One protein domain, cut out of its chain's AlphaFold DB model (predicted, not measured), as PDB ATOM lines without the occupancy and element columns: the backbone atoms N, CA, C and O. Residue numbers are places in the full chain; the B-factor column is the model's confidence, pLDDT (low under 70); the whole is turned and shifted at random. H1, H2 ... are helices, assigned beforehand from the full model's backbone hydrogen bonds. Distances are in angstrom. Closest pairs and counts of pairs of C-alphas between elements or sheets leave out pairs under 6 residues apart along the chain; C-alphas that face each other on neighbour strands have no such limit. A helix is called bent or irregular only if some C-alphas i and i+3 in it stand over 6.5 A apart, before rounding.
ATOM      1  N   GLN A   4       1.608  26.362  -3.880       55.81
ATOM      2  CA  GLN A   4       0.447  26.770  -4.679       55.81
ATOM      3  C   GLN A   4       0.695  26.656  -6.194       55.81
ATOM      4  O   GLN A   4      -0.057  25.988  -6.895       55.81
ATOM      5  N   ARG A   5       1.850  27.149  -6.672       60.47
ATOM      6  CA  ARG A   5       2.263  27.002  -8.079       60.47
ATOM      7  C   ARG A   5       2.389  25.541  -8.530       60.47
ATOM      8  O   ARG A   5       2.203  25.258  -9.709       60.47
ATOM      9  N   LYS A   6       2.720  24.609  -7.623       73.81
ATOM     10  CA  LYS A   6       2.807  23.173  -7.950       73.81
ATOM     11  C   LYS A   6       1.421  22.556  -8.116       73.81
ATOM     12  O   LYS A   6       1.217  21.792  -9.052       73.81
ATOM     13  N   ILE A   7       0.480  22.920  -7.246       77.06
ATOM     14  CA  ILE A   7      -0.897  22.417  -7.273       77.06
ATOM     15  C   ILE A   7      -1.616  22.862  -8.546       77.06
ATOM     16  O   ILE A   7      -2.211  22.048  -9.242       77.06
ATOM     17  N   THR A   8      -1.527  24.137  -8.914       77.31
ATOM     18  CA  THR A   8      -2.216  24.619 -10.117       77.31
ATOM     19  C   THR A   8      -1.627  24.044 -11.390       77.31
ATOM     20  O   THR A   8      -2.379  23.667 -12.284       77.31
ATOM     21  N   ALA A   9      -0.302  23.900 -11.462       81.81
ATOM     22  CA  ALA A   9       0.332  23.205 -12.573       81.81
ATOM     23  C   ALA A   9      -0.161  21.751 -12.690       81.81
ATOM     24  O   ALA A   9      -0.415  21.295 -13.802       81.81
ATOM     25  N   LEU A  10      -0.352  21.052 -11.564       84.56
ATOM     26  CA  LEU A  10      -0.925  19.704 -11.535       84.56
ATOM     27  C   LEU A  10      -2.370  19.692 -12.053       84.56
ATOM     28  O   LEU A  10      -2.698  18.878 -12.910       84.56
ATOM     29  N   ILE A  11      -3.213  20.609 -11.575       85.75
ATOM     30  CA  ILE A  11      -4.616  20.725 -11.999       85.75
ATOM     31  C   ILE A  11      -4.697  21.005 -13.494       85.75
ATOM     32  O   ILE A  11      -5.394  20.308 -14.221       85.75
ATOM     33  N   VAL A  12      -3.943  21.992 -13.975       86.69
ATOM     34  CA  VAL A  12      -3.896  22.347 -15.394       86.69
ATOM     35  C   VAL A  12      -3.395  21.173 -16.233       86.69
ATOM     36  O   VAL A  12      -3.992  20.879 -17.264       86.69
ATOM     37  N   ALA A  13      -2.332  20.485 -15.805       87.94
ATOM     38  CA  ALA A  13      -1.834  19.305 -16.505       87.94
ATOM     39  C   ALA A  13      -2.913  18.221 -16.593       87.94
ATOM     40  O   ALA A  13      -3.152  17.690 -17.671       87.94
ATOM     41  N   LYS A  14      -3.624  17.965 -15.492       88.75
ATOM     42  CA  LYS A  14      -4.662  16.940 -15.443       88.75
ATOM     43  C   LYS A  14      -5.887  17.296 -16.284       88.75
ATOM     44  O   LYS A  14      -6.401  16.442 -16.992       88.75
ATOM     45  N   LEU A  15      -6.328  18.555 -16.272       89.44
ATOM     46  CA  LEU A  15      -7.437  19.027 -17.113       89.44
ATOM     47  C   LEU A  15      -7.120  18.938 -18.616       89.44
ATOM     48  O   LEU A  15      -8.037  18.854 -19.425       89.44
ATOM     49  N   ARG A  16      -5.836  18.960 -18.993       89.94
ATOM     50  CA  ARG A  16      -5.387  18.802 -20.384       89.94
ATOM     51  C   ARG A  16      -5.347  17.353 -20.857       89.94
ATOM     52  O   ARG A  16      -5.341  17.132 -22.064       89.94
ATOM     53  N   GLU A  17      -5.254  16.384 -19.949       91.50
ATOM     54  CA  GLU A  17      -5.107  14.979 -20.329       91.50
ATOM     55  C   GLU A  17      -6.291  14.534 -21.197       91.50
ATOM     56  O   GLU A  17      -7.449  14.686 -20.812       91.50
ATOM     57  N   GLY A  18      -5.982  14.007 -22.386       89.44
ATOM     58  CA  GLY A  18      -6.964  13.545 -23.369       89.44
ATOM     59  C   GLY A  18      -7.749  14.650 -24.087       89.44
ATOM     60  O   GLY A  18      -8.738  14.346 -24.742       89.44
ATOM     61  N   GLN A  19      -7.313  15.913 -24.000       93.44
ATOM     62  CA  GLN A  19      -7.871  17.049 -24.750       93.44
ATOM     63  C   GLN A  19      -6.949  17.445 -25.920       93.44
ATOM     64  O   GLN A  19      -6.592  18.616 -26.087       93.44
ATOM     65  N   ASP A  20      -6.508  16.463 -26.715       92.81
ATOM     66  CA  ASP A  20      -5.463  16.633 -27.740       92.81
ATOM     67  C   ASP A  20      -5.812  17.722 -28.769       92.81
ATOM     68  O   ASP A  20      -4.976  18.570 -29.080       92.81
ATOM     69  N   SER A  21      -7.070  17.768 -29.217       93.38
ATOM     70  CA  SER A  21      -7.614  18.786 -30.136       93.38
ATOM     71  C   SER A  21      -7.483  20.219 -29.614       93.38
ATOM     72  O   SER A  21      -7.354  21.155 -30.399       93.38
ATOM     73  N   LEU A  22      -7.487  20.405 -28.292       94.00
ATOM     74  CA  LEU A  22      -7.485  21.713 -27.633       94.00
ATOM     75  C   LEU A  22      -6.122  22.089 -27.050       94.00
ATOM     76  O   LEU A  22      -5.979  23.176 -26.481       94.00
ATOM     77  N   THR A  23      -5.118  21.219 -27.181       90.25
ATOM     78  CA  THR A  23      -3.818  21.393 -26.526       90.25
ATOM     79  C   THR A  23      -3.148  22.710 -26.911       90.25
ATOM     80  O   THR A  23      -2.737  23.455 -26.020       90.25
ATOM     81  N   ASP A  24      -3.121  23.057 -28.198       91.00
ATOM     82  CA  ASP A  24      -2.495  24.298 -28.672       91.00
ATOM     83  C   ASP A  24      -3.185  25.550 -28.108       91.00
ATOM     84  O   ASP A  24      -2.518  26.481 -27.646       91.00
ATOM     85  N   ASN A  25      -4.523  25.548 -28.067       92.19
ATOM     86  CA  ASN A  25      -5.319  26.638 -27.498       92.19
ATOM     87  C   ASN A  25      -5.039  26.806 -26.002       92.19
ATOM     88  O   ASN A  25      -4.874  27.927 -25.512       92.19
ATOM     89  N   ILE A  26      -4.963  25.691 -25.272       91.56
ATOM     90  CA  ILE A  26      -4.656  25.682 -23.842       91.56
ATOM     91  C   ILE A  26      -3.250  26.228 -23.599       91.56
ATOM     92  O   ILE A  26      -3.073  27.117 -22.768       91.56
ATOM     93  N   GLU A  27      -2.249  25.758 -24.340       90.62
ATOM     94  CA  GLU A  27      -0.870  26.213 -24.175       90.62
ATOM     95  C   GLU A  27      -0.683  27.682 -24.526       90.62
ATOM     96  O   GLU A  27      -0.014  28.415 -23.791       90.62
ATOM     97  N   GLN A  28      -1.279  28.133 -25.631       91.88
ATOM     98  CA  GLN A  28      -1.270  29.544 -25.983       91.88
ATOM     99  C   GLN A  28      -1.880  30.371 -24.854       91.88
ATOM    100  O   GLN A  28      -1.273  31.351 -24.417       91.88
ATOM    101  N   ARG A  29      -3.034  29.944 -24.331       89.62
ATOM    102  CA  ARG A  29      -3.698  30.677 -23.262       89.62
ATOM    103  C   ARG A  29      -2.853  30.732 -21.999       89.62
ATOM    104  O   ARG A  29      -2.717  31.809 -21.435       89.62
ATOM    105  N   LEU A  30      -2.238  29.624 -21.585       87.69
ATOM    106  CA  LEU A  30      -1.350  29.585 -20.415       87.69
ATOM    107  C   LEU A  30      -0.161  30.536 -20.553       87.69
ATOM    108  O   LEU A  30       0.221  31.172 -19.573       87.69
ATOM    109  N   ARG A  31       0.401  30.684 -21.759       89.69
ATOM    110  CA  ARG A  31       1.458  31.676 -22.010       89.69
ATOM    111  C   ARG A  31       0.945  33.099 -21.785       89.69
ATOM    112  O   ARG A  31       1.591  33.865 -21.070       89.69
ATOM    113  N   GLU A  32      -0.228  33.423 -22.333       89.81
ATOM    114  CA  GLU A  32      -0.871  34.740 -22.192       89.81
ATOM    115  C   GLU A  32      -1.216  35.081 -20.737       89.81
ATOM    116  O   GLU A  32      -1.101  36.237 -20.330       89.81
ATOM    117  N   VAL A  33      -1.622  34.083 -19.945       87.06
ATOM    118  CA  VAL A  33      -2.114  34.287 -18.573       87.06
ATOM    119  C   VAL A  33      -1.102  33.901 -17.493       87.06
ATOM    120  O   VAL A  33      -1.440  33.877 -16.315       87.06
ATOM    121  N   SER A  34       0.155  33.648 -17.865       85.75
ATOM    122  CA  SER A  34       1.211  33.152 -16.965       85.75
ATOM    123  C   SER A  34       1.512  34.054 -15.758       85.75
ATOM    124  O   SER A  34       2.005  33.579 -14.735       85.75
ATOM    125  N   SER A  35       1.215  35.354 -15.855       86.56
ATOM    126  CA  SER A  35       1.379  36.333 -14.773       86.56
ATOM    127  C   SER A  35       0.165  36.453 -13.846       86.56
ATOM    128  O   SER A  35       0.258  37.102 -12.802       86.56
ATOM    129  N   PHE A  36      -0.973  35.856 -14.210       86.62
ATOM    130  CA  PHE A  36      -2.215  35.952 -13.450       86.62
ATOM    131  C   PHE A  36      -2.217  34.986 -12.260       86.62
ATOM    132  O   PHE A  36      -1.502  33.980 -12.277       86.62
ATOM    133  N   PRO A  37      -3.046  35.246 -11.232       85.31
ATOM    134  CA  PRO A  37      -3.248  34.299 -10.148       85.31
ATOM    135  C   PRO A  37      -3.723  32.943 -10.671       85.31
ATOM    136  O   PRO A  37      -4.568  32.868 -11.559       85.31
ATOM    137  N   ASP A  38      -3.232  31.880 -10.055       78.69
ATOM    138  CA  ASP A  38      -3.510  30.488 -10.406       78.69
ATOM    139  C   ASP A  38      -5.001  30.176 -10.632       78.69
ATOM    140  O   ASP A  38      -5.381  29.603 -11.652       78.69
ATOM    141  N   ARG A  39      -5.869  30.639  -9.724       80.62
ATOM    142  CA  ARG A  39      -7.334  30.508  -9.827       80.62
ATOM    143  C   ARG A  39      -7.884  31.086 -11.137       80.62
ATOM    144  O   ARG A  39      -8.753  30.494 -11.769       80.62
ATOM    145  N   VAL A  40      -7.338  32.221 -11.572       84.62
ATOM    146  CA  VAL A  40      -7.721  32.888 -12.823       84.62
ATOM    147  C   VAL A  40      -7.225  32.092 -14.032       84.62
ATOM    148  O   VAL A  40      -7.942  31.970 -15.023       84.62
ATOM    149  N   GLN A  41      -6.029  31.501 -13.957       86.38
ATOM    150  CA  GLN A  41      -5.518  30.639 -15.027       86.38
ATOM    151  C   GLN A  41      -6.419  29.415 -15.229       86.38
ATOM    152  O   GLN A  41      -6.805  29.121 -16.358       86.38
ATOM    153  N   VAL A  42      -6.827  28.757 -14.137       87.31
ATOM    154  CA  VAL A  42      -7.755  27.613 -14.171       87.31
ATOM    155  C   VAL A  42      -9.089  28.003 -14.809       87.31
ATOM    156  O   VAL A  42      -9.551  27.311 -15.714       87.31
ATOM    157  N   GLN A  43      -9.673  29.143 -14.427       86.38
ATOM    158  CA  GLN A  43     -10.906  29.646 -15.048       86.38
ATOM    159  C   GLN A  43     -10.753  29.873 -16.556       86.38
ATOM    160  O   GLN A  43     -11.653  29.541 -17.330       86.38
ATOM    161  N   PHE A  44      -9.607  30.397 -17.004       88.50
ATOM    162  CA  PHE A  44      -9.352  30.545 -18.433       88.50
ATOM    163  C   PHE A  44      -9.283  29.202 -19.156       88.50
ATOM    164  O   PHE A  44      -9.836  29.105 -20.250       88.50
ATOM    165  N   ILE A  45      -8.681  28.174 -18.556       89.12
ATOM    166  CA  ILE A  45      -8.661  26.827 -19.140       89.12
ATOM    167  C   ILE A  45     -10.067  26.240 -19.229       89.12
ATOM    168  O   ILE A  45     -10.473  25.809 -20.305       89.12
ATOM    169  N   VAL A  46     -10.854  26.328 -18.156       89.75
ATOM    170  CA  VAL A  46     -12.258  25.886 -18.164       89.75
ATOM    171  C   VAL A  46     -13.059  26.601 -19.261       89.75
ATOM    172  O   VAL A  46     -13.867  25.983 -19.954       89.75
ATOM    173  N   SER A  47     -12.786  27.891 -19.496       88.75
ATOM    174  CA  SER A  47     -13.446  28.653 -20.560       88.75
ATOM    175  C   SER A  47     -13.105  28.175 -21.979       88.75
ATOM    176  O   SER A  47     -13.913  28.379 -22.883       88.75
ATOM    177  N   ILE A  48     -11.942  27.547 -22.198       91.81
ATOM    178  CA  ILE A  48     -11.570  26.987 -23.508       91.81
ATOM    179  C   ILE A  48     -12.463  25.794 -23.828       91.81
ATOM    180  O   ILE A  48     -12.996  25.732 -24.934       91.81
ATOM    181  N   PHE A  49     -12.683  24.902 -22.860       91.56
ATOM    182  CA  PHE A  49     -13.567  23.748 -23.033       91.56
ATOM    183  C   PHE A  49     -14.994  24.193 -23.373       91.56
ATOM    184  O   PHE A  49     -15.577  23.783 -24.372       91.56
ATOM    185  N   ALA A  50     -15.526  25.151 -22.609       88.31
ATOM    186  CA  ALA A  50     -16.872  25.671 -22.841       88.31
ATOM    187  C   ALA A  50     -17.042  26.375 -24.201       88.31
ATOM    188  O   ALA A  50     -18.130  26.344 -24.771       88.31
ATOM    189  N   LYS A  51     -15.984  27.001 -24.737       90.44
ATOM    190  CA  LYS A  51     -16.002  27.640 -26.065       90.44
ATOM    191  C   LYS A  51     -15.887  26.651 -27.221       90.44
ATOM    192  O   LYS A  51     -16.268  27.003 -28.333       90.44
ATOM    193  N   ASN A  52     -15.385  25.446 -26.966       92.50
ATOM    194  CA  ASN A  52     -15.165  24.420 -27.981       92.50
ATOM    195  C   ASN A  52     -15.876  23.112 -27.580       92.50
ATOM    196  O   ASN A  52     -15.231  22.074 -27.412       92.50
ATOM    197  N   PRO A  53     -17.211  23.131 -27.398       90.69
ATOM    198  CA  PRO A  53     -17.942  22.003 -26.825       90.69
ATOM    199  C   PRO A  53     -17.914  20.747 -27.704       90.69
ATOM    200  O   PRO A  53     -18.020  19.650 -27.168       90.69
ATOM    201  N   SER A  54     -17.766  20.895 -29.026       91.50
ATOM    202  CA  SER A  54     -17.640  19.785 -29.982       91.50
ATOM    203  C   SER A  54     -16.251  19.149 -30.014       91.50
ATOM    204  O   SER A  54     -16.110  18.034 -30.503       91.50
ATOM    205  N   GLU A  55     -15.233  19.864 -29.540       93.00
ATOM    206  CA  GLU A  55     -13.840  19.400 -29.499       93.00
ATOM    207  C   GLU A  55     -13.427  18.938 -28.102       93.00
ATOM    208  O   GLU A  55     -12.384  18.307 -27.954       93.00
ATOM    209  N   THR A  56     -14.234  19.261 -27.091       93.88
ATOM    210  CA  THR A  56     -14.016  18.860 -25.703       93.88
ATOM    211  C   THR A  56     -14.492  17.428 -25.505       93.88
ATOM    212  O   THR A  56     -15.681  17.135 -25.666       93.88
ATOM    213  N   ASP A  57     -13.593  16.548 -25.071       93.56
ATOM    214  CA  ASP A  57     -13.999  15.250 -24.542       93.56
ATOM    215  C   ASP A  57     -14.488  15.439 -23.101       93.56
ATOM    216  O   ASP A  57     -13.718  15.408 -22.136       93.56
ATOM    217  N   TRP A  58     -15.790  15.693 -22.965       91.62
ATOM    218  CA  TRP A  58     -16.435  15.938 -21.677       91.62
ATOM    219  C   TRP A  58     -16.294  14.757 -20.722       91.62
ATOM    220  O   TRP A  58     -16.157  14.959 -19.518       91.62
ATOM    221  N   LYS A  59     -16.291  13.527 -21.244       92.19
ATOM    222  CA  LYS A  59     -16.145  12.337 -20.412       92.19
ATOM    223  C   LYS A  59     -14.765  12.307 -19.771       92.19
ATOM    224  O   LYS A  59     -14.674  12.220 -18.548       92.19
ATOM    225  N   VAL A  60     -13.717  12.455 -20.575       93.19
ATOM    226  CA  VAL A  60     -12.339  12.469 -20.074       93.19
ATOM    227  C   VAL A  60     -12.108  13.648 -19.124       93.19
ATOM    228  O   VAL A  60     -11.502  13.480 -18.067       93.19
ATOM    229  N   LEU A  61     -12.641  14.834 -19.441       92.38
ATOM    230  CA  LEU A  61     -12.539  16.008 -18.572       92.38
ATOM    231  C   LEU A  61     -13.121  15.739 -17.175       92.38
ATOM    232  O   LEU A  61     -12.473  16.032 -16.170       92.38
ATOM    233  N   PHE A  62     -14.324  15.161 -17.096       90.50
ATOM    234  CA  PHE A  62     -14.961  14.864 -15.812       90.50
ATOM    235  C   PHE A  62     -14.324  13.683 -15.079       90.50
ATOM    236  O   PHE A  62     -14.220  13.736 -13.856       90.50
ATOM    237  N   GLU A  63     -13.828  12.663 -15.783       91.19
ATOM    238  CA  GLU A  63     -13.023  11.594 -15.175       91.19
ATOM    239  C   GLU A  63     -11.754  12.158 -14.518       91.19
ATOM    240  O   GLU A  63     -11.400  11.770 -13.401       91.19
ATOM    241  N   ASN A  64     -11.110  13.133 -15.160       90.19
ATOM    242  CA  ASN A  64      -9.957  13.835 -14.608       90.19
ATOM    243  C   ASN A  64     -10.320  14.671 -13.375       90.19
ATOM    244  O   ASN A  64      -9.614  14.594 -12.371       90.19
ATOM    245  N   ILE A  65     -11.432  15.412 -13.406       88.50
ATOM    246  CA  ILE A  65     -11.921  16.167 -12.238       88.50
ATOM    247  C   ILE A  65     -12.231  15.217 -11.066       88.50
ATOM    248  O   ILE A  65     -11.779  15.450  -9.947       88.50
ATOM    249  N   GLU A  66     -12.932  14.108 -11.310       88.12
ATOM    250  CA  GLU A  66     -13.237  13.101 -10.282       88.12
ATOM    251  C   GLU A  66     -11.981  12.452  -9.704       88.12
ATOM    252  O   GLU A  66     -11.869  12.288  -8.489       88.12
ATOM    253  N   SER A  67     -11.021  12.096 -10.562       86.81
ATOM    254  CA  SER A  67      -9.751  11.513 -10.133       86.81
ATOM    255  C   SER A  67      -9.020  12.434  -9.165       86.81
ATOM    256  O   SER A  67      -8.430  11.959  -8.197       86.81
ATOM    257  N   LEU A  68      -9.073  13.737  -9.408       82.19
ATOM    258  CA  LEU A  68      -8.430  14.716  -8.555       82.19
ATOM    259  C   LEU A  68      -9.171  14.972  -7.232       82.19
ATOM    260  O   LEU A  68      -8.539  15.277  -6.220       82.19
ATOM    261  N   LEU A  69     -10.497  14.820  -7.223       78.62
ATOM    262  CA  LEU A  69     -11.309  14.856  -6.003       78.62
ATOM    263  C   LEU A  69     -11.093  13.620  -5.117       78.62
ATOM    264  O   LEU A  69     -11.472  13.637  -3.949       78.62
ATOM    265  N   LEU A  70     -10.560  12.518  -5.655       77.38
ATOM    266  CA  LEU A  70     -10.287  11.288  -4.901       77.38
ATOM    267  C   LEU A  70      -8.937  11.312  -4.181       77.38
ATOM    268  O   LEU A  70      -8.775  10.616  -3.183       77.38
ATOM    269  N   THR A  71      -7.978  12.094  -4.671       71.06
ATOM    270  CA  THR A  71      -6.609  12.161  -4.139       71.06
ATOM    271  C   THR A  71      -6.447  13.164  -2.993       71.06
ATOM    272  O   THR A  71      -5.326  13.446  -2.574       71.06
ATOM    273  N   THR A  72      -7.544  13.737  -2.495       57.38
ATOM    274  CA  THR A  72      -7.509  14.993  -1.744       57.38
ATOM    275  C   THR A  72      -7.313  14.799  -0.240       57.38
ATOM    276  O   THR A  72      -8.257  14.512   0.488       57.38
ATOM    277  N   ASP A  73      -6.071  15.006   0.199       57.66
ATOM    278  CA  ASP A  73      -5.665  15.283   1.591       57.66
ATOM    279  C   ASP A  73      -5.231  16.770   1.745       57.66
ATOM    280  O   ASP A  73      -4.758  17.198   2.793       57.66
ATOM    281  N   GLU A  74      -5.357  17.583   0.681       61.50
ATOM    282  CA  GLU A  74      -4.910  18.984   0.638       61.50
ATOM    283  C   GLU A  74      -6.091  19.954   0.444       61.50
ATOM    284  O   GLU A  74      -6.628  20.071  -0.659       61.50
ATOM    285  N   ASP A  75      -6.429  20.727   1.483       67.69
ATOM    286  CA  ASP A  75      -7.488  21.758   1.482       67.69
ATOM    287  C   ASP A  75      -7.413  22.726   0.276       67.69
ATOM    288  O   ASP A  75      -8.423  23.217  -0.226       67.69
ATOM    289  N   GLN A  76      -6.204  23.019  -0.223       65.81
ATOM    290  CA  GLN A  76      -6.000  23.924  -1.366       65.81
ATOM    291  C   GLN A  76      -6.452  23.323  -2.700       65.81
ATOM    292  O   GLN A  76      -6.883  24.052  -3.593       65.81
ATOM    293  N   LEU A  77      -6.331  22.004  -2.838       70.44
ATOM    294  CA  LEU A  77      -6.739  21.261  -4.021       70.44
ATOM    295  C   LEU A  77      -8.274  21.268  -4.114       70.44
ATOM    296  O   LEU A  77      -8.829  21.535  -5.177       70.44
ATOM    297  N   GLU A  78      -8.943  21.070  -2.972       73.00
ATOM    298  CA  GLU A  78     -10.400  21.110  -2.864       73.00
ATOM    299  C   GLU A  78     -10.959  22.469  -3.304       73.00
ATOM    300  O   GLU A  78     -11.804  22.506  -4.194       73.00
ATOM    301  N   VAL A  79     -10.425  23.587  -2.792       75.44
ATOM    302  CA  VAL A  79     -10.881  24.942  -3.169       75.44
ATOM    303  C   VAL A  79     -10.795  25.185  -4.682       75.44
ATOM    304  O   VAL A  79     -11.724  25.726  -5.277       75.44
ATOM    305  N   ILE A  80      -9.709  24.762  -5.336       73.50
ATOM    306  CA  ILE A  80      -9.551  24.989  -6.781       73.50
ATOM    307  C   ILE A  80     -10.495  24.084  -7.595       73.50
ATOM    308  O   ILE A  80     -10.959  24.497  -8.658       73.50
ATOM    309  N   TYR A  81     -10.849  22.885  -7.122       79.81
ATOM    310  CA  TYR A  81     -11.883  22.081  -7.799       79.81
ATOM    311  C   TYR A  81     -13.276  22.634  -7.631       79.81
ATOM    312  O   TYR A  81     -14.050  22.619  -8.589       79.81
ATOM    313  N   GLN A  82     -13.581  23.134  -6.439       80.19
ATOM    314  CA  GLN A  82     -14.827  23.836  -6.186       80.19
ATOM    315  C   GLN A  82     -14.990  24.990  -7.183       80.19
ATOM    316  O   GLN A  82     -16.056  25.117  -7.778       80.19
ATOM    317  N   ASP A  83     -13.909  25.716  -7.494       84.12
ATOM    318  CA  ASP A  83     -13.916  26.765  -8.522       84.12
ATOM    319  C   ASP A  83     -14.180  26.255  -9.942       84.12
ATOM    320  O   ASP A  83     -14.893  26.903 -10.712       84.12
ATOM    321  N   VAL A  84     -13.595  25.115 -10.322       87.56
ATOM    322  CA  VAL A  84     -13.831  24.498 -11.640       87.56
ATOM    323  C   VAL A  84     -15.299  24.103 -11.774       87.56
ATOM    324  O   VAL A  84     -15.946  24.461 -12.760       87.56
ATOM    325  N   LEU A  85     -15.830  23.401 -10.773       86.94
ATOM    326  CA  LEU A  85     -17.213  22.931 -10.761       86.94
ATOM    327  C   LEU A  85     -18.207  24.090 -10.677       86.94
ATOM    328  O   LEU A  85     -19.203  24.081 -11.395       86.94
ATOM    329  N   GLU A  86     -17.919  25.112  -9.873       85.06
ATOM    330  CA  GLU A  86     -18.719  26.334  -9.802       85.06
ATOM    331  C   GLU A  86     -18.716  27.068 -11.147       85.06
ATOM    332  O   GLU A  86     -19.771  27.482 -11.624       85.06
ATOM    333  N   THR A  87     -17.560  27.187 -11.807       86.00
ATOM    334  CA  THR A  87     -17.469  27.817 -13.131       86.00
ATOM    335  C   THR A  87     -18.321  27.062 -14.151       86.00
ATOM    336  O   THR A  87     -19.107  27.681 -14.864       86.00
ATOM    337  N   LEU A  88     -18.221  25.732 -14.203       85.25
ATOM    338  CA  LEU A  88     -19.023  24.903 -15.109       85.25
ATOM    339  C   LEU A  88     -20.521  24.993 -14.791       85.25
ATOM    340  O   LEU A  88     -21.326  25.183 -15.701       85.25
ATOM    341  N   SER A  89     -20.886  24.927 -13.509       81.25
ATOM    342  CA  SER A  89     -22.263  25.094 -13.039       81.25
ATOM    343  C   SER A  89     -22.826  26.453 -13.462       81.25
ATOM    344  O   SER A  89     -23.862  26.517 -14.120       81.25
ATOM    345  N   ASN A  90     -22.087  27.541 -13.222       82.50
ATOM    346  CA  ASN A  90     -22.467  28.890 -13.636       82.50
ATOM    347  C   ASN A  90     -22.632  29.007 -15.157       82.50
ATOM    348  O   ASN A  90     -23.554  29.678 -15.624       82.50
ATOM    349  N   LEU A  91     -21.768  28.372 -15.951       83.94
ATOM    350  CA  LEU A  91     -21.898  28.368 -17.412       83.94
ATOM    351  C   LEU A  91     -23.168  27.639 -17.871       83.94
ATOM    352  O   LEU A  91     -23.817  28.096 -18.813       83.94
ATOM    353  N   ILE A  92     -23.554  26.561 -17.187       81.62
ATOM    354  CA  ILE A  92     -24.812  25.849 -17.443       81.62
ATOM    355  C   ILE A  92     -26.014  26.713 -17.042       81.62
ATOM    356  O   ILE A  92     -26.921  26.904 -17.852       81.62
ATOM    357  N   CYS A  93     -26.006  27.311 -15.844       78.00
ATOM    358  CA  CYS A  93     -27.083  28.196 -15.377       78.00
ATOM    359  C   CYS A  93     -27.334  29.364 -16.333       78.00
ATOM    360  O   CYS A  93     -28.479  29.730 -16.592       78.00
ATOM    361  N   ASN A  94     -26.256  29.937 -16.870       81.44
ATOM    362  CA  ASN A  94     -26.311  31.059 -17.800       81.44
ATOM    363  C   ASN A  94     -26.552  30.631 -19.257       81.44
ATOM    364  O   ASN A  94     -26.436  31.463 -20.153       81.44
ATOM    365  N   GLN A  95     -26.880  29.356 -19.509       80.69
ATOM    366  CA  GLN A  95     -27.158  28.799 -20.841       80.69
ATOM    367  C   GLN A  95     -25.991  28.939 -21.838       80.69
ATOM    368  O   GLN A  95     -26.186  28.856 -23.048       80.69
ATOM    369  N   VAL A  96     -24.768  29.134 -21.336       83.62
ATOM    370  CA  VAL A  96     -23.543  29.189 -22.149       83.62
ATOM    371  C   VAL A  96     -23.094  27.777 -22.518       83.62
ATOM    372  O   VAL A  96     -22.596  27.552 -23.618       83.62
ATOM    373  N   LEU A  97     -23.295  26.821 -21.608       84.31
ATOM    374  CA  LEU A  97     -22.988  25.412 -21.809       84.31
ATOM    375  C   LEU A  97     -24.271  24.587 -21.711       84.31
ATOM    376  O   LEU A  97     -25.012  24.687 -20.736       84.31
ATOM    377  N   ALA A  98     -24.538  23.758 -22.719       84.94
ATOM    378  CA  ALA A  98     -25.731  22.929 -22.713       84.94
ATOM    379  C   ALA A  98     -25.619  21.829 -21.631       84.94
ATOM    380  O   ALA A  98     -24.651  21.065 -21.662       84.94
ATOM    381  N   PRO A  99     -26.606  21.683 -20.721       83.75
ATOM    382  CA  PRO A  99     -26.503  20.764 -19.582       83.75
ATOM    383  C   PRO A  99     -26.223  19.310 -19.988       83.75
ATOM    384  O   PRO A  99     -25.429  18.624 -19.353       83.75
ATOM    385  N   HIS A 100     -26.829  18.844 -21.088       84.69
ATOM    386  CA  HIS A 100     -26.725  17.454 -21.549       84.69
ATOM    387  C   HIS A 100     -25.297  17.010 -21.911       84.69
ATOM    388  O   HIS A 100     -25.008  15.814 -21.875       84.69
ATOM    389  N   LEU A 101     -24.410  17.959 -22.236       83.75
ATOM    390  CA  LEU A 101     -22.993  17.690 -22.504       83.75
ATOM    391  C   LEU A 101     -22.244  17.251 -21.241       83.75
ATOM    392  O   LEU A 101     -21.206  16.605 -21.327       83.75
ATOM    393  N   VAL A 102     -22.781  17.598 -20.072       82.44
ATOM    394  CA  VAL A 102     -22.123  17.447 -18.775       82.44
ATOM    395  C   VAL A 102     -22.839  16.428 -17.889       82.44
ATOM    396  O   VAL A 102     -22.198  15.566 -17.290       82.44
ATOM    397  N   THR A 103     -24.170  16.480 -17.813       81.31
ATOM    398  CA  THR A 103     -24.958  15.693 -16.844       81.31
ATOM    399  C   THR A 103     -24.812  14.177 -17.008       81.31
ATOM    400  O   THR A 103     -24.886  13.440 -16.024       81.31
ATOM    401  N   SER A 104     -24.556  13.707 -18.231       82.88
ATOM    402  CA  SER A 104     -24.385  12.282 -18.549       82.88
ATOM    403  C   SER A 104     -23.010  11.713 -18.183       82.88
ATOM    404  O   SER A 104     -22.869  10.495 -18.069       82.88
ATOM    405  N   VAL A 105     -22.007  12.573 -17.986       88.38
ATOM    406  CA  VAL A 105     -20.604  12.172 -17.792       88.38
ATOM    407  C   VAL A 105     -20.015  12.625 -16.460       88.38
ATOM    408  O   VAL A 105     -18.944  12.163 -16.074       88.38
ATOM    409  N   ILE A 106     -20.714  13.495 -15.729       87.50
ATOM    410  CA  ILE A 106     -20.287  13.923 -14.402       87.50
ATOM    411  C   ILE A 106     -20.284  12.745 -13.417       87.50
ATOM    412  O   ILE A 106     -21.251  11.977 -13.307       87.50
ATOM    413  N   GLY A 107     -19.183  12.601 -12.683       88.00
ATOM    414  CA  GLY A 107     -19.054  11.568 -11.664       88.00
ATOM    415  C   GLY A 107     -19.764  11.906 -10.348       88.00
ATOM    416  O   GLY A 107     -20.373  12.968 -10.192       88.00
ATOM    417  N   PRO A 108     -19.747  10.967  -9.387       87.88
ATOM    418  CA  PRO A 108     -20.553  11.059  -8.176       87.88
ATOM    419  C   PRO A 108     -20.109  12.171  -7.215       87.88
ATOM    420  O   PRO A 108     -20.977  12.758  -6.567       87.88
ATOM    421  N   ARG A 109     -18.806  12.483  -7.096       85.56
ATOM    422  CA  ARG A 109     -18.348  13.535  -6.168       85.56
ATOM    423  C   ARG A 109     -18.678  14.921  -6.699       85.56
ATOM    424  O   ARG A 109     -19.220  15.739  -5.962       85.56
ATOM    425  N   SER A 110     -18.412  15.150  -7.977       86.69
ATOM    426  CA  SER A 110     -18.735  16.392  -8.671       86.69
ATOM    427  C   SER A 110     -20.243  16.618  -8.679       86.69
ATOM    428  O   SER A 110     -20.689  17.718  -8.370       86.69
ATOM    429  N   ARG A 111     -21.040  15.568  -8.944       86.44
ATOM    430  CA  ARG A 111     -22.506  15.637  -8.848       86.44
ATOM    431  C   ARG A 111     -22.950  16.062  -7.450       86.44
ATOM    432  O   ARG A 111     -23.687  17.032  -7.327       86.44
ATOM    433  N   LYS A 112     -22.452  15.394  -6.404       84.69
ATOM    434  CA  LYS A 112     -22.787  15.740  -5.016       84.69
ATOM    435  C   LYS A 112     -22.407  17.184  -4.674       84.69
ATOM    436  O   LYS A 112     -23.211  17.885  -4.072       84.69
ATOM    437  N   TYR A 113     -21.217  17.636  -5.078       83.12
ATOM    438  CA  TYR A 113     -20.793  19.021  -4.865       83.12
ATOM    439  C   TYR A 113     -21.762  20.013  -5.512       83.12
ATOM    440  O   TYR A 113     -22.184  20.964  -4.863       83.12
ATOM    441  N   ILE A 114     -22.146  19.783  -6.769       79.69
ATOM    442  CA  ILE A 114     -23.057  20.679  -7.486       79.69
ATOM    443  C   ILE A 114     -24.451  20.681  -6.852       79.69
ATOM    444  O   ILE A 114     -25.027  21.751  -6.679       79.69
ATOM    445  N   GLU A 115     -24.974  19.519  -6.453       80.12
ATOM    446  CA  GLU A 115     -26.250  19.421  -5.732       80.12
ATOM    447  C   GLU A 115     -26.217  20.172  -4.393       80.12
ATOM    448  O   GLU A 115     -27.181  20.845  -4.023       80.12
ATOM    449  N   ASP A 116     -25.121  20.058  -3.641       80.44
ATOM    450  CA  ASP A 116     -24.965  20.740  -2.356       80.44
ATOM    451  C   ASP A 116     -24.773  22.257  -2.545       80.44
ATOM    452  O   ASP A 116     -25.370  23.048  -1.812       80.44
ATOM    453  N   TYR A 117     -24.036  22.672  -3.576       74.69
ATOM    454  CA  TYR A 117     -23.894  24.071  -3.981       74.69
ATOM    455  C   TYR A 117     -25.235  24.688  -4.408       74.69
ATOM    456  O   TYR A 117     -25.582  25.789  -3.979       74.69
ATOM    457  N   ASP A 118     -26.043  23.964  -5.181       74.44
ATOM    458  CA  ASP A 118     -27.369  24.420  -5.603       74.44
ATOM    459  C   ASP A 118     -28.332  24.594  -4.414       74.44
ATOM    460  O   ASP A 118     -29.040  25.603  -4.314       74.44
ATOM    461  N   LYS A 119     -28.312  23.668  -3.442       74.75
ATOM    462  CA  LYS A 119     -29.073  23.816  -2.185       74.75
ATOM    463  C   LYS A 119     -28.659  25.073  -1.416       74.75
ATOM    464  O   LYS A 119     -29.530  25.756  -0.878       74.75
ATOM    465  N   LEU A 120     -27.362  25.392  -1.376       72.56
ATOM    466  CA  LEU A 120     -26.851  26.609  -0.732       72.56
ATOM    467  C   LEU A 120     -27.315  27.888  -1.449       72.56
ATOM    468  O   LEU A 120     -27.583  28.891  -0.789       72.56
ATOM    469  N   LEU A 121     -27.451  27.855  -2.777       67.69
ATOM    470  CA  LEU A 121     -27.904  28.993  -3.587       67.69
ATOM    471  C   LEU A 121     -29.430  29.097  -3.759       67.69
ATOM    472  O   LEU A 121     -29.918  30.060  -4.365       67.69
ATOM    473  N   GLY A 122     -30.193  28.150  -3.209       66.31
ATOM    474  CA  GLY A 122     -31.655  28.143  -3.245       66.31
ATOM    475  C   GLY A 122     -32.253  27.604  -4.547       66.31
ATOM    476  O   GLY A 122     -33.221  28.182  -5.042       66.31
TER     477      GLY A 122
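What this domain is: This is residues 4 to 122 of the 128 residues of an uncharacterized protein of Bdellovibrio bacteriovorus (UniProt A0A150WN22). The longest helix, H5, stands with H1, H3 and H4 in a four-helix bundle, the core of the domain; H1, H3 and H5 run the same way and H4 runs against H1 and H5. H2 packs on H3 at one end of the longest axis, and at the other end H7 lies crosswise to H4 and H5, packing on them with its residues 108 to 114, while the one-turn H6 lies near H4 and H5. The printed part has 119 residues with seven named helices, H1 to H7 in order along the chain, and no named strand. The class is all helix, with 90 residues in the helices. The whole is compact, with a radius of gyration of the C-alphas of 13.5 A, and rounded, with spans of 38 by 34 by 22 A.

Where its parts are: H5, residues 75 to 93, is the longest helix, 26.6 A from first to last C-alpha; its C-alpha 75 is at (-7.488, 21.758, 1.482). Before it come H4, residues 58 to 70, 18.5 A long, and H3, residues 38 to 51, 20.2 A long. H1, residues 4 to 16, measures 18.6 A and begins with C-alpha 4 at (0.447, 26.770, -4.679). H2, residues 20 to 32, measures 19.5 A and is irregular: C-alphas 21 and 24 are 7.7 A apart. After H5 follow H6, residues 100 to 103, 5.3 A long, and H7, residues 108 to 121, 19.9 A long, which ends with C-alpha 121 at (-27.904, 28.993, -3.587).

How they stand to each other: H5 is the hub, touching four other helices, and H1, H3, H4 and H5 make a bundle, a group of helices set together. H5 touches H3, the closest C-alphas being those of Ile 80 and Arg 39, 6.7 A apart; they run the same way at a shallow tilt of 32 degrees, only just short of steep. H4 and H5, a helical hairpin, only just touch, with 3 pairs of C-alphas within 8 A; the closest are those of Leu 69 and Glu 78, at 7.1 A, and the tilt is shallow, 31 degrees, opposite ways. H1 and H5 only just touch, with 3 such pairs, and only at their ends, where the closest C-alphas, those of Ile 7 and Leu 77, are 6.8 A apart. H1 touches H3, closest at the C-alphas of Thr 8 and Asp 38, 6.0 A apart, at a shallow tilt of 12 degrees, the same way. With residues 11 to 16 alone H1 touches H4, the closest C-alphas being those of Leu 15 and Leu 61, at 6.1 A. H2 and H3 form a helical hairpin and touch at a steep tilt of 40 degrees, with the C-alphas of Ile 26 and Ile 45 closest, at 6.3 A. H7 touches H5, closest at the C-alphas of Ser 110 and Leu 85, 7.0 A apart, and is only just about perpendicular to it, at 70.2 degrees. H7 also touches H4, closest at the C-alphas of Arg 109 and Glu 66, 6.6 A apart, about perpendicular at 86 degrees. H6 is close to H4 but not clearly touching, with the C-alphas of Val 102 and Trp 58 closest, at 6.6 A. H2 and H7 are apart. In H1, H3, H4, H5 and H7 every O i to N i+4 pair is within hydrogen-bond range; in H2 it is 7 of 9, and H6 is too short for such a pair.

The domain as a whole: The two C-alphas farthest apart, those of Asp 24 and Gly 122, are 38.9 A apart. The printed part has no cut. The links H3 to H4 and H5 to H6 are short, the other four are tight, and no link is long. The mean pLDDT of the printed part is 83.8; residues 4 to 5, 72 to 76 and 121 to 122 are under 70.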